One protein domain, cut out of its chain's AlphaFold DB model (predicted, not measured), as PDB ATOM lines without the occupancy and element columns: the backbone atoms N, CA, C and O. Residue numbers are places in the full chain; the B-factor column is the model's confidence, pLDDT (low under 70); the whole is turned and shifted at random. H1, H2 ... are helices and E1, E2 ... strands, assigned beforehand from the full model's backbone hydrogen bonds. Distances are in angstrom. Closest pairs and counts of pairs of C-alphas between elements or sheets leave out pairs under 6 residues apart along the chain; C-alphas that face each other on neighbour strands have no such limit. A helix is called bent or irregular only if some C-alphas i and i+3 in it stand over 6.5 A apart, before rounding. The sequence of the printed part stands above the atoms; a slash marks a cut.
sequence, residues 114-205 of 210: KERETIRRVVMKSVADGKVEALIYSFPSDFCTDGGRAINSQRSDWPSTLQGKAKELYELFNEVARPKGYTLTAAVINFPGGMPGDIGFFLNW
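AT A GLANCE: This is residues 114 to 205 of the 210 residues of an uncharacterized protein of Rhizobium paranaense (UniProt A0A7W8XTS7). A narrow sheet of three antiparallel strands makes a wall, with the long helix H4 running lengthwise over one face and H1 running lengthwise over the edge strand E1, apart from H4. Two one-turn helices complete it: H2 sits beside edge strand E2, and H3 lies between H2 and the early part of H4. The printed part has 92 residues with four named helices and three named strands, in the order H1 E1 H2 H3 H4 E2 E3; the sheet's order is E1, E3, E2. The class is mixed, helices and strands. The whole is compact, with a radius of gyration of the C-alphas of 13.2 A, and rounded, spanning 35 by 27 by 24 A.

IN THESE COORDINATES: In the sheet, E1 is residues 133 to 140, 20.9 A from first to last C-alpha, and bends by 50 degrees at residue 136. E3 is residues 198 to 204, 19.1 A, ending at C-alpha 204 at (-52.675, -45.373, 3.110). E2 is residues 183 to 188, 17.0 A. H4 is residues 164 to 180, 24.4 A, with a kink of 40 degrees near residue 174; it is irregular, but only just: C-alphas 175 and 178 are 6.6 A apart. H1 is residues 114 to 128, 21.0 A, beginning at C-alpha 114 at (-35.185, -33.896, 5.678). H2 is residues 149 to 152, and H3 is residues 158 to 161.

HOW THE PARTS SIT: Inner strand E3 is antiparallel to E1 at 157 degrees, with N 136 and O 201 within hydrogen-bond range at 2.9 A. E3 and E2, a hairpin, stand at 159 degrees, with N 202 and O 185 within range at 2.8 A. H1 and H4 are on one face of the sheet in two layers, helices over a sheet, though the local plane under H1 leans 70 degrees from the whole sheet's. H4 has a height over the sheet of 9.4 A and runs along the strands, at 10 degrees to E3 on the local plane; its closest C-alphas to E2 are Phe 173 and Leu 184, 7.6 A. H1 is over E1 at a height over the sheet of 8.4 A, at 19 degrees on the local plane; C-alphas 119 and 136 are their closest, 5.3 A. H1 and H4 are apart. H2, on the same face as H4, is over none of the strands; its closest C-alphas to E2 are Ile 151 and Ala 187, 6.0 A. H2 and H3 only just touch, with 3 pairs of C-alphas within 8 A, the closest being Ala 150 and Trp 158, 4.8 A. H3 is not on the sheet; it is close to but not clearly touching H4, the closest C-alphas being Pro 159 and Lys 167, 7.4 A. Every O i to N i+4 pair is within hydrogen-bond range in H1, and 10 of 13 in H4; H2 and H3 are too short for such a pair.

THE WHOLE: The two C-alphas farthest apart are those of Lys 180 and Gly 193, 38.9 A. The printed part has no cut and no long link. The mean pLDDT of the printed part is 96.7, and no printed residue is under 70.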
ATOM      1  N   LYS A 114     -34.552 -34.689   6.737       91.88
ATOM      2  CA  LYS A 114     -35.185 -33.896   5.678       91.88
ATOM      3  C   LYS A 114     -36.187 -34.718   4.864       91.88
ATOM      4  O   LYS A 114     -37.256 -34.209   4.517       91.88
ATOM      5  N   GLU A 115     -35.864 -35.970   4.552       91.56
ATOM      6  CA  GLU A 115     -36.789 -36.888   3.878       91.56
ATOM      7  C   GLU A 115     -37.982 -37.210   4.784       91.56
ATOM      8  O   GLU A 115     -39.126 -37.103   4.343       91.56
ATOM      9  N   ARG A 116     -37.742 -37.487   6.072       92.81
ATOM     10  CA  ARG A 116     -38.805 -37.731   7.069       92.81
ATOM     11  C   ARG A 116     -39.760 -36.542   7.193       92.81
ATOM     12  O   ARG A 116     -40.978 -36.724   7.192       92.81
ATOM     13  N   GLU A 117     -39.224 -35.326   7.240       95.38
ATOM     14  CA  GLU A 117     -40.022 -34.097   7.271       95.38
ATOM     15  C   GLU A 117     -40.813 -33.895   5.969       95.38
ATOM     16  O   GLU A 117     -41.976 -33.489   5.991       95.38
ATOM     17  N   THR A 118     -40.222 -34.235   4.821       95.69
ATOM     18  CA  THR A 118     -40.915 -34.174   3.527       95.69
ATOM     19  C   THR A 118     -42.090 -35.149   3.488       95.69
ATOM     20  O   THR A 118     -43.196 -34.744   3.129       95.69
ATOM     21  N   ILE A 119     -41.890 -36.394   3.936       95.62
ATOM     22  CA  ILE A 119     -42.952 -37.403   4.058       95.62
ATOM     23  C   ILE A 119     -44.077 -36.874   4.949       95.62
ATOM     24  O   ILE A 119     -45.241 -36.886   4.546       95.62
ATOM     25  N   ARG A 120     -43.742 -36.341   6.133       95.88
ATOM     26  CA  ARG A 120     -44.726 -35.765   7.061       95.88
ATOM     27  C   ARG A 120     -45.548 -34.670   6.387       95.88
ATOM     28  O   ARG A 120     -46.774 -34.684   6.472       95.88
ATOM     29  N   ARG A 121     -44.889 -33.740   5.697       97.75
ATOM     30  CA  ARG A 121     -45.554 -32.641   4.990       97.75
ATOM     31  C   ARG A 121     -46.495 -33.145   3.901       97.75
ATOM     32  O   ARG A 121     -47.610 -32.640   3.797       97.75
ATOM     33  N   VAL A 122     -46.059 -34.124   3.109       97.69
ATOM     34  CA  VAL A 122     -46.869 -34.723   2.041       97.69
ATOM     35  C   VAL A 122     -48.111 -35.397   2.619       97.69
ATOM     36  O   VAL A 122     -49.213 -35.128   2.149       97.69
ATOM     37  N   VAL A 123     -47.966 -36.187   3.686       97.44
ATOM     38  CA  VAL A 123     -49.101 -36.834   4.361       97.44
ATOM     39  C   VAL A 123     -50.081 -35.795   4.906       97.44
ATOM     40  O   VAL A 123     -51.268 -35.860   4.603       97.44
ATOM     41  N   MET A 124     -49.597 -34.793   5.649       97.69
ATOM     42  CA  MET A 124     -50.462 -33.749   6.214       97.69
ATOM     43  C   MET A 124     -51.201 -32.955   5.131       97.69
ATOM     44  O   MET A 124     -52.367 -32.610   5.310       97.69
ATOM     45  N   LYS A 125     -50.543 -32.696   3.995       98.25
ATOM     46  CA  LYS A 125     -51.177 -32.069   2.835       98.25
ATOM     47  C   LYS A 125     -52.273 -32.964   2.249       98.25
ATOM     48  O   LYS A 125     -53.374 -32.479   2.029       98.25
ATOM     49  N   SER A 126     -52.005 -34.251   2.038       98.00
ATOM     50  CA  SER A 126     -53.005 -35.192   1.520       98.00
ATOM     51  C   SER A 126     -54.226 -35.309   2.434       98.00
ATOM     52  O   SER A 126     -55.348 -35.327   1.938       98.00
ATOM     53  N   VAL A 127     -54.022 -35.315   3.755       97.75
ATOM     54  CA  VAL A 127     -55.118 -35.274   4.734       97.75
ATOM     55  C   VAL A 127     -55.937 -33.988   4.591       97.75
ATOM     56  O   VAL A 127     -57.162 -34.050   4.558       97.75
ATOM     57  N   ALA A 128     -55.282 -32.827   4.464       98.06
ATOM     58  CA  ALA A 128     -55.971 -31.551   4.254       98.06
ATOM     59  C   ALA A 128     -56.765 -31.517   2.935       98.06
ATOM     60  O   ALA A 128     -57.827 -30.903   2.873       98.06
ATOM     61  N   ASP A 129     -56.284 -32.227   1.913       98.00
ATOM     62  CA  ASP A 129     -56.958 -32.402   0.624       98.00
ATOM     63  C   ASP A 129     -58.086 -33.466   0.673       98.00
ATOM     64  O   ASP A 129     -58.673 -33.783  -0.362       98.00
ATOM     65  N   GLY A 130     -58.391 -34.043   1.844       97.50
ATOM     66  CA  GLY A 130     -59.443 -35.052   2.027       97.50
ATOM     67  C   GLY A 130     -59.097 -36.442   1.484       97.50
ATOM     68  O   GLY A 130     -59.989 -37.262   1.277       97.50
ATOM     69  N   LYS A 131     -57.815 -36.714   1.223       97.44
ATOM     70  CA  LYS A 131     -57.343 -38.011   0.725       97.44
ATOM     71  C   LYS A 131     -57.065 -38.969   1.880       97.44
ATOM     72  O   LYS A 131     -56.736 -38.552   2.990       97.44
ATOM     73  N   VAL A 132     -57.137 -40.261   1.576       97.06
ATOM     74  CA  VAL A 132     -56.792 -41.364   2.493       97.06
ATOM     75  C   VAL A 132     -55.478 -42.062   2.131       97.06
ATOM     76  O   VAL A 132     -55.090 -43.043   2.757       97.06
ATOM     77  N   GLU A 133     -54.782 -41.538   1.123       97.62
ATOM     78  CA  GLU A 133     -53.529 -42.075   0.604       97.62
ATOM     79  C   GLU A 133     -52.593 -40.942   0.155       97.62
ATOM     80  O   GLU A 133     -53.032 -39.873  -0.288       97.62
ATOM     81  N   ALA A 134     -51.283 -41.178   0.253       98.19
ATOM     82  CA  ALA A 134     -50.258 -40.305  -0.303       98.19
ATOM     83  C   ALA A 134     -49.075 -41.087  -0.888       98.19
ATOM     84  O   ALA A 134     -48.562 -42.006  -0.254       98.19
ATOM     85  N   LEU A 135     -48.574 -40.641  -2.047       98.19
ATOM     86  CA  LEU A 135     -47.253 -41.017  -2.556       98.19
ATOM     87  C   LEU A 135     -46.181 -40.363  -1.676       98.19
ATOM     88  O   LEU A 135     -45.979 -39.152  -1.751       98.19
ATOM     89  N   ILE A 136     -45.517 -41.146  -0.831       97.19
ATOM     90  CA  ILE A 136     -44.551 -40.642   0.157       97.19
ATOM     91  C   ILE A 136     -43.097 -40.750  -0.305       97.19
ATOM     92  O   ILE A 136     -42.235 -40.052   0.225       97.19
ATOM     93  N   TYR A 137     -42.812 -41.619  -1.273       97.06
ATOM     94  CA  TYR A 137     -41.460 -41.844  -1.771       97.06
ATOM     95  C   TYR A 137     -41.496 -42.408  -3.189       97.06
ATOM     96  O   TYR A 137     -42.417 -43.153  -3.527       97.06
ATOM     97  N   SER A 138     -40.501 -42.076  -4.009       97.12
ATOM     98  CA  SER A 138     -40.353 -42.634  -5.354       97.12
ATOM     99  C   SER A 138     -38.890 -42.836  -5.720       97.12
ATOM    100  O   SER A 138     -38.048 -42.024  -5.340       97.12
ATOM    101  N   PHE A 139     -38.596 -43.893  -6.473       97.00
ATOM    102  CA  PHE A 139     -37.239 -44.240  -6.899       97.00
ATOM    103  C   PHE A 139     -37.255 -45.087  -8.187       97.00
ATOM    104  O   PHE A 139     -38.278 -45.713  -8.471       97.00
ATOM    105  N   PRO A 140     -36.151 -45.155  -8.956       97.19
ATOM    106  CA  PRO A 140     -36.082 -45.959 -10.177       97.19
ATOM    107  C   PRO A 140     -36.269 -47.455  -9.907       97.19
ATOM    108  O   PRO A 140     -35.672 -48.005  -8.984       97.19
ATOM    109  N   SER A 141     -37.041 -48.147 -10.743       97.56
ATOM    110  CA  SER A 141     -37.253 -49.600 -10.631       97.56
ATOM    111  C   SER A 141     -35.966 -50.412 -10.756       97.56
ATOM    112  O   SER A 141     -35.858 -51.464 -10.126       97.56
ATOM    113  N   ASP A 142     -34.967 -49.891 -11.472       96.12
ATOM    114  CA  ASP A 142     -33.623 -50.469 -11.583       96.12
ATOM    115  C   ASP A 142     -32.902 -50.587 -10.230       96.12
ATOM    116  O   ASP A 142     -31.930 -51.331 -10.108       96.12
ATOM    117  N   PHE A 143     -33.368 -49.886  -9.189       96.75
ATOM    118  CA  PHE A 143     -32.806 -50.010  -7.842       96.75
ATOM    119  C   PHE A 143     -33.381 -51.207  -7.070       96.75
ATOM    120  O   PHE A 143     -32.855 -51.571  -6.016       96.75
ATOM    121  N   CYS A 144     -34.414 -51.873  -7.590       97.19
ATOM    122  CA  CYS A 144     -34.813 -53.199  -7.125       97.19
ATOM    123  C   CYS A 144     -33.910 -54.274  -7.750       97.19
ATOM    124  O   CYS A 144     -33.546 -54.182  -8.921       97.19
ATOM    125  N   THR A 145     -33.612 -55.353  -7.018       97.75
ATOM    126  CA  THR A 145     -32.765 -56.460  -7.523       97.75
ATOM    127  C   THR A 145     -33.332 -57.144  -8.770       97.75
ATOM    128  O   THR A 145     -32.605 -57.804  -9.512       97.75
ATOM    129  N   ASP A 146     -34.631 -56.992  -9.016       97.44
ATOM    130  CA  ASP A 146     -35.357 -57.579 -10.133       97.44
ATOM    131  C   ASP A 146     -35.895 -56.545 -11.135       97.44
ATOM    132  O   ASP A 146     -36.755 -56.890 -11.952       97.44
ATOM    133  N   GLY A 147     -35.422 -55.295 -11.084       96.44
ATOM    134  CA  GLY A 147     -35.883 -54.223 -11.976       96.44
ATOM    135  C   GLY A 147     -37.373 -53.898 -11.812       96.44
ATOM    136  O   GLY A 147     -38.060 -53.600 -12.785       96.44
ATOM    137  N   GLY A 148     -37.927 -54.084 -10.609       96.75
ATOM    138  CA  GLY A 148     -39.321 -53.767 -10.290       96.75
ATOM    139  C   GLY A 148     -40.353 -54.775 -10.807       96.75
ATOM    140  O   GLY A 148     -41.555 -54.512 -10.717       96.75
ATOM    141  N   ARG A 149     -39.936 -55.941 -11.322       96.75
ATOM    142  CA  ARG A 149     -40.851 -56.975 -11.845       96.75
ATOM    143  C   ARG A 149     -41.832 -57.497 -10.795       96.75
ATOM    144  O   ARG A 149     -43.008 -57.689 -11.114       96.75
ATOM    145  N   ALA A 150     -41.372 -57.718  -9.568       98.00
ATOM    146  CA  ALA A 150     -42.189 -58.210  -8.469       98.00
ATOM    147  C   ALA A 150     -43.278 -57.210  -8.086       98.00
ATOM    148  O   ALA A 150     -44.433 -57.602  -7.936       98.00
ATOM    149  N   ILE A 151     -42.932 -55.921  -8.037       98.12
ATOM    150  CA  ILE A 151     -43.878 -54.830  -7.783       98.12
ATOM    151  C   ILE A 151     -44.883 -54.716  -8.933       98.12
ATOM    152  O   ILE A 151     -46.087 -54.718  -8.695       98.12
ATOM    153  N   ASN A 152     -44.413 -54.705 -10.185       97.44
ATOM    154  CA  ASN A 152     -45.278 -54.636 -11.367       97.44
ATOM    155  C   ASN A 152     -46.287 -55.798 -11.435       97.44
ATOM    156  O   ASN A 152     -47.412 -55.633 -11.893       97.44
ATOM    157  N   SER A 153     -45.885 -56.974 -10.948       97.00
ATOM    158  CA  SER A 153     -46.718 -58.182 -10.921       97.00
ATOM    159  C   SER A 153     -47.492 -58.361  -9.608       97.00
ATOM    160  O   SER A 153     -48.082 -59.418  -9.405       97.00
ATOM    161  N   GLN A 154     -47.459 -57.369  -8.705       95.56
ATOM    162  CA  GLN A 154     -48.111 -57.395  -7.386       95.56
ATOM    163  C   GLN A 154     -47.780 -58.653  -6.561       95.56
ATOM    164  O   GLN A 154     -48.610 -59.179  -5.818       95.56
ATOM    165  N   ARG A 155     -46.558 -59.175  -6.703       97.25
ATOM    166  CA  ARG A 155     -46.139 -60.393  -6.007       97.25
ATOM    167  C   ARG A 155     -45.938 -60.113  -4.528       97.25
ATOM    168  O   ARG A 155     -45.263 -59.155  -4.189       97.25
ATOM    169  N   SER A 156     -46.424 -60.979  -3.644       95.88
ATOM    170  CA  SER A 156     -46.301 -60.798  -2.188       95.88
ATOM    171  C   SER A 156     -44.856 -60.723  -1.677       95.88
ATOM    172  O   SER A 156     -44.615 -60.162  -0.611       95.88
ATOM    173  N   ASP A 157     -43.896 -61.258  -2.431       97.00
ATOM    174  CA  ASP A 157     -42.473 -61.259  -2.101       97.00
ATOM    175  C   ASP A 157     -41.704 -60.039  -2.634       97.00
ATOM    176  O   ASP A 157     -40.492 -59.958  -2.430       97.00
ATOM    177  N   TRP A 158     -42.385 -59.058  -3.241       97.75
ATOM    178  CA  TRP A 158     -41.772 -57.808  -3.706       97.75
ATOM    179  C   TRP A 158     -40.879 -57.097  -2.674       97.75
ATOM    180  O   TRP A 158     -39.866 -56.535  -3.089       97.75
ATOM    181  N   PRO A 159     -41.140 -57.136  -1.348       97.75
ATOM    182  CA  PRO A 159     -40.258 -56.469  -0.395       97.75
ATOM    183  C   PRO A 159     -38.836 -57.039  -0.374       97.75
ATOM    184  O   PRO A 159     -37.896 -56.336  -0.012       97.75
ATOM    185  N   SER A 160     -38.661 -58.300  -0.783       97.81
ATOM    186  CA  SER A 160     -37.345 -58.946  -0.857       97.81
ATOM    187  C   SER A 160     -36.446 -58.370  -1.955       97.81
ATOM    188  O   SER A 160     -35.234 -58.579  -1.913       97.81
ATOM    189  N   THR A 161     -37.016 -57.633  -2.916       97.94
ATOM    190  CA  THR A 161     -36.265 -57.039  -4.028       97.94
ATOM    191  C   THR A 161     -35.789 -55.619  -3.735       97.94
ATOM    192  O   THR A 161     -34.967 -55.082  -4.477       97.94
ATOM    193  N   LEU A 162     -36.258 -55.022  -2.634       97.62
ATOM    194  CA  LEU A 162     -35.873 -53.681  -2.214       97.62
ATOM    195  C   LEU A 162     -34.418 -53.618  -1.754       97.62
ATOM    196  O   LEU A 162     -33.899 -54.521  -1.092       97.62
ATOM    197  N   GLN A 163     -33.784 -52.484  -2.035       95.25
ATOM    198  CA  GLN A 163     -32.417 -52.173  -1.634       95.25
ATOM    199  C   GLN A 163     -32.324 -50.718  -1.153       95.25
ATOM    200  O   GLN A 163     -33.263 -49.938  -1.335       95.25
ATOM    201  N   GLY A 164     -31.192 -50.360  -0.537       95.44
ATOM    202  CA  GLY A 164     -30.898 -48.992  -0.102       95.44
ATOM    203  C   GLY A 164     -32.002 -48.378   0.766       95.44
ATOM    204  O   GLY A 164     -32.663 -49.073   1.548       95.44
ATOM    205  N   LYS A 165     -32.242 -47.079   0.577       95.44
ATOM    206  CA  LYS A 165     -33.277 -46.320   1.295       95.44
ATOM    207  C   LYS A 165     -34.690 -46.888   1.138       95.44
ATOM    208  O   LYS A 165     -35.485 -46.796   2.068       95.44
ATOM    209  N   ALA A 166     -35.028 -47.497  -0.003       96.50
ATOM    210  CA  ALA A 166     -36.360 -48.079  -0.192       96.50
ATOM    211  C   ALA A 166     -36.605 -49.268   0.751       96.50
ATOM    212  O   ALA A 166     -37.694 -49.394   1.316       96.50
ATOM    213  N   LYS A 167     -35.585 -50.111   0.962       96.75
ATOM    214  CA  LYS A 167     -35.655 -51.217   1.925       96.75
ATOM    215  C   LYS A 167     -35.791 -50.700   3.355       96.75
ATOM    216  O   LYS A 167     -36.680 -51.144   4.073       96.75
ATOM    217  N   GLU A 168     -34.974 -49.720   3.732       95.62
ATOM    218  CA  GLU A 168     -35.045 -49.095   5.058       95.62
ATOM    219  C   GLU A 168     -36.421 -48.462   5.315       95.62
ATOM    220  O   GLU A 168     -36.995 -48.634   6.388       95.62
ATOM    221  N   LEU A 169     -36.996 -47.768   4.325       96.12
ATOM    222  CA  LEU A 169     -38.315 -47.142   4.458       96.12
ATOM    223  C   LEU A 169     -39.404 -48.194   4.690       96.12
ATOM    224  O   LEU A 169     -40.305 -47.982   5.501       96.12
ATOM    225  N   TYR A 170     -39.313 -49.327   3.991       97.31
ATOM    226  CA  TYR A 170     -40.221 -50.455   4.170       97.31
ATOM    227  C   TYR A 170     -40.091 -51.087   5.566       97.31
ATOM    228  O   TYR A 170     -41.100 -51.376   6.214       97.31
ATOM    229  N   GLU A 171     -38.866 -51.269   6.057       96.56
ATOM    230  CA  GLU A 171     -38.592 -51.783   7.405       96.56
ATOM    231  C   GLU A 171     -39.132 -50.836   8.486       96.56
ATOM    232  O   GLU A 171     -39.903 -51.261   9.348       96.56
ATOM    233  N   LEU A 172     -38.845 -49.537   8.368       95.00
ATOM    234  CA  LEU A 172     -39.369 -48.501   9.259       95.00
ATOM    235  C   LEU A 172     -40.904 -48.450   9.241       95.00
ATOM    236  O   LEU A 172     -41.542 -48.283  10.283       95.00
ATOM    237  N   PHE A 173     -41.515 -48.593   8.063       96.50
ATOM    238  CA  PHE A 173     -42.965 -48.685   7.937       96.50
ATOM    239  C   PHE A 173     -43.517 -49.867   8.747       96.50
ATOM    240  O   PHE A 173     -44.483 -49.687   9.494       96.50
ATOM    241  N   ASN A 174     -42.904 -51.051   8.641       97.44
ATOM    242  CA  ASN A 174     -43.341 -52.236   9.382       97.44
ATOM    243  C   ASN A 174     -43.221 -52.058  10.898       97.44
ATOM    244  O   ASN A 174     -44.085 -52.538  11.626       97.44
ATOM    245  N   GLU A 175     -42.178 -51.373  11.359       97.25
ATOM    246  CA  GLU A 175     -41.939 -51.136  12.782       97.25
ATOM    247  C   GLU A 175     -42.890 -50.080  13.365       97.25
ATOM    248  O   GLU A 175     -43.455 -50.266  14.441       97.25
ATOM    249  N   VAL A 176     -43.090 -48.965  12.658       94.62
ATOM    250  CA  VAL A 176     -43.706 -47.765  13.246       94.62
ATOM    251  C   VAL A 176     -45.135 -47.531  12.772       94.62
ATOM    252  O   VAL A 176     -45.993 -47.131  13.564       94.62
ATOM    253  N   ALA A 177     -45.393 -47.707  11.478       95.12
ATOM    254  CA  ALA A 177     -46.645 -47.293  10.853       95.12
ATOM    255  C   ALA A 177     -47.647 -48.450  10.763       95.12
ATOM    256  O   ALA A 177     -48.804 -48.283  11.144       95.12
ATOM    257  N   ARG A 178     -47.211 -49.646  10.356       96.06
ATOM    258  CA  ARG A 178     -48.081 -50.827  10.259       96.06
ATOM    259  C   ARG A 178     -48.831 -51.134  11.568       96.06
ATOM    260  O   ARG A 178     -50.043 -51.328  11.493       96.06
ATOM    261  N   PRO A 179     -48.209 -51.110  12.768       96.81
ATOM    262  CA  PRO A 179     -48.929 -51.380  14.019       96.81
ATOM    263  C   PRO A 179     -49.997 -50.334  14.357       96.81
ATOM    264  O   PRO A 179     -50.866 -50.583  15.184       96.81
ATOM    265  N   LYS A 180     -49.942 -49.159  13.720       95.50
ATOM    266  CA  LYS A 180     -50.913 -48.070  13.884       95.50
ATOM    267  C   LYS A 180     -52.051 -48.125  12.861       95.50
ATOM    268  O   LYS A 180     -52.849 -47.197  12.809       95.50
ATOM    269  N   GLY A 181     -52.119 -49.180  12.048       94.94
ATOM    270  CA  GLY A 181     -53.177 -49.379  11.055       94.94
ATOM    271  C   GLY A 181     -52.893 -48.768   9.683       94.94
ATOM    272  O   GLY A 181     -53.769 -48.801   8.827       94.94
ATOM    273  N   TYR A 182     -51.687 -48.244   9.440       96.56
ATOM    274  CA  TYR A 182     -51.308 -47.814   8.095       96.56
ATOM    275  C   TYR A 182     -51.034 -49.020   7.192       96.56
ATOM    276  O   TYR A 182     -50.484 -50.037   7.628       96.56
ATOM    277  N   THR A 183     -51.326 -48.862   5.906       96.75
ATOM    278  CA  THR A 183     -50.912 -49.790   4.851       96.75
ATOM    279  C   THR A 183     -49.921 -49.114   3.908       96.75
ATOM    280  O   THR A 183     -49.883 -47.887   3.796       96.75
ATOM    281  N   LEU A 184     -49.063 -49.917   3.277       97.44
ATOM    282  CA  LEU A 184     -48.071 -49.452   2.315       97.44
ATOM    283  C   LEU A 184     -48.186 -50.282   1.042       97.44
ATOM    284  O   LEU A 184     -48.021 -51.504   1.082       97.44
ATOM    285  N   THR A 185     -48.416 -49.596  -0.069       97.06
ATOM    286  CA  THR A 185     -48.476 -50.181  -1.409       97.06
ATOM    287  C   THR A 185     -47.294 -49.682  -2.228       97.06
ATOM    288  O   THR A 185     -46.972 -48.497  -2.201       97.06
ATOM    289  N   ALA A 186     -46.653 -50.578  -2.973       98.12
ATOM    290  CA  ALA A 186     -45.674 -50.213  -3.987       98.12
ATOM    291  C   ALA A 186     -46.290 -50.397  -5.377       98.12
ATOM    292  O   ALA A 186     -46.937 -51.413  -5.630       98.12
ATOM    293  N   ALA A 187     -46.089 -49.435  -6.275       98.19
ATOM    294  CA  ALA A 187     -46.587 -49.509  -7.646       98.19
ATOM    295  C   ALA A 187     -45.615 -48.855  -8.630       98.19
ATOM    296  O   ALA A 187     -44.913 -47.909  -8.281       98.19
ATOM    297  N   VAL A 188     -45.599 -49.338  -9.871       98.00
ATOM    298  CA  VAL A 188     -44.918 -48.651 -10.974       98.00
ATOM    299  C   VAL A 188     -45.736 -47.411 -11.340       98.00
ATOM    300  O   VAL A 188     -46.923 -47.527 -11.639       98.00
ATOM    301  N   ILE A 189     -45.123 -46.227 -11.305       97.75
ATOM    302  CA  ILE A 189     -45.818 -44.949 -11.536       97.75
ATOM    303  C   ILE A 189     -45.613 -44.395 -12.950       97.75
ATOM    304  O   ILE A 189     -46.348 -43.501 -13.367       97.75
ATOM    305  N   ASN A 190     -44.647 -44.922 -13.707       97.25
ATOM    306  CA  ASN A 190     -44.465 -44.597 -15.120       97.25
ATOM    307  C   ASN A 190     -43.855 -45.767 -15.918       97.25
ATOM    308  O   ASN A 190     -43.246 -46.674 -15.355       97.25
ATOM    309  N   PHE A 191     -44.055 -45.742 -17.243       96.56
ATOM    310  CA  PHE A 191     -43.626 -46.805 -18.162       96.56
ATOM    311  C   PHE A 191     -42.845 -46.260 -19.377       96.56
ATOM    312  O   PHE A 191     -43.345 -46.311 -20.510       96.56
ATOM    313  N   PRO A 192     -41.648 -45.675 -19.187       94.06
ATOM    314  CA  PRO A 192     -40.834 -45.179 -20.292       94.06
ATOM    315  C   PRO A 192     -40.478 -46.319 -21.257       94.06
ATOM    316  O   PRO A 192     -39.974 -47.365 -20.859       94.06
ATOM    317  N   GLY A 193     -40.783 -46.140 -22.545       92.88
ATOM    318  CA  GLY A 193     -40.524 -47.169 -23.561       92.88
ATOM    319  C   GLY A 193     -41.273 -48.491 -23.337       92.88
ATOM    320  O   GLY A 193     -40.861 -49.513 -23.875       92.88
ATOM    321  N   GLY A 194     -42.350 -48.489 -22.541       92.69
ATOM    322  CA  GLY A 194     -43.116 -49.695 -22.207       92.69
ATOM    323  C   GLY A 194     -42.495 -50.573 -21.113       92.69
ATOM    324  O   GLY A 194     -43.035 -51.639 -20.830       92.69
ATOM    325  N   MET A 195     -41.403 -50.135 -20.483       93.31
ATOM    326  CA  MET A 195     -40.749 -50.825 -19.366       93.31
ATOM    327  C   MET A 195     -41.064 -50.123 -18.043       93.31
ATOM    328  O   MET A 195     -41.294 -48.916 -18.070       93.31
ATOM    329  N   PRO A 196     -41.077 -50.824 -16.890       95.44
ATOM    330  CA  PRO A 196     -41.193 -50.169 -15.589       95.44
ATOM    331  C   PRO A 196     -40.133 -49.077 -15.432       95.44
ATOM    332  O   PRO A 196     -38.950 -49.343 -15.614       95.44
ATOM    333  N   GLY A 197     -40.553 -47.850 -15.130       97.06
ATOM    334  CA  GLY A 197     -39.635 -46.751 -14.846       97.06
ATOM    335  C   GLY A 197     -39.522 -46.555 -13.347       97.06
ATOM    336  O   GLY A 197     -38.831 -47.321 -12.689       97.06
ATOM    337  N   ASP A 198     -40.214 -45.573 -12.787       98.00
ATOM    338  CA  ASP A 198     -40.180 -45.297 -11.354       98.00
ATOM    339  C   ASP A 198     -41.187 -46.146 -10.571       98.00
ATOM    340  O   ASP A 198     -42.300 -46.437 -11.021       98.00
ATOM    341  N   ILE A 199     -40.794 -46.491  -9.351       98.50
ATOM    342  CA  ILE A 199     -41.619 -47.097  -8.314       98.50
ATOM    343  C   ILE A 199     -42.059 -46.007  -7.345       98.50
ATOM    344  O   ILE A 199     -41.249 -45.191  -6.912       98.50
ATOM    345  N   GLY A 200     -43.334 -46.016  -6.974       98.31
ATOM    346  CA  GLY A 200     -43.905 -45.181  -5.928       98.31
ATOM    347  C   GLY A 200     -44.319 -46.002  -4.712       98.31
ATOM    348  O   GLY A 200     -44.899 -47.079  -4.854       98.31
ATOM    349  N   PHE A 201     -44.044 -45.475  -3.522       98.44
ATOM    350  CA  PHE A 201     -44.573 -45.965  -2.252       98.44
ATOM    351  C   PHE A 201     -45.749 -45.106  -1.803       98.44
ATOM    352  O   PHE A 201     -45.605 -43.906  -1.556       98.44
ATOM    353  N   PHE A 202     -46.901 -45.747  -1.659       98.25
ATOM    354  CA  PHE A 202     -48.162 -45.139  -1.275       98.25
ATOM    355  C   PHE A 202     -48.498 -45.545   0.153       98.25
ATOM    356  O   PHE A 202     -48.700 -46.727   0.435       98.25
ATOM    357  N   LEU A 203     -48.521 -44.568   1.055       98.06
ATOM    358  CA  LEU A 203     -48.963 -44.761   2.430       98.06
ATOM    359  C   LEU A 203     -50.462 -44.487   2.501       98.06
ATOM    360  O   LEU A 203     -50.900 -43.407   2.105       98.06
ATOM    361  N   ASN A 204     -51.222 -45.438   3.029       97.50
ATOM    362  CA  ASN A 204     -52.675 -45.373   3.110       97.50
ATOM    363  C   ASN A 204     -53.138 -45.535   4.573       97.50
ATOM    364  O   ASN A 204     -52.551 -46.298   5.348       97.50
ATOM    365  N   TRP A 205     -54.142 -44.745   4.958       96.38
ATOM    366  CA  TRP A 205     -54.750 -44.697   6.297       96.38
ATOM    367  C   TRP A 205     -56.281 -44.784   6.248       96.38
ATOM    368  O   TRP A 205     -56.972 -44.315   7.154       96.38
TER     369      TRP A 205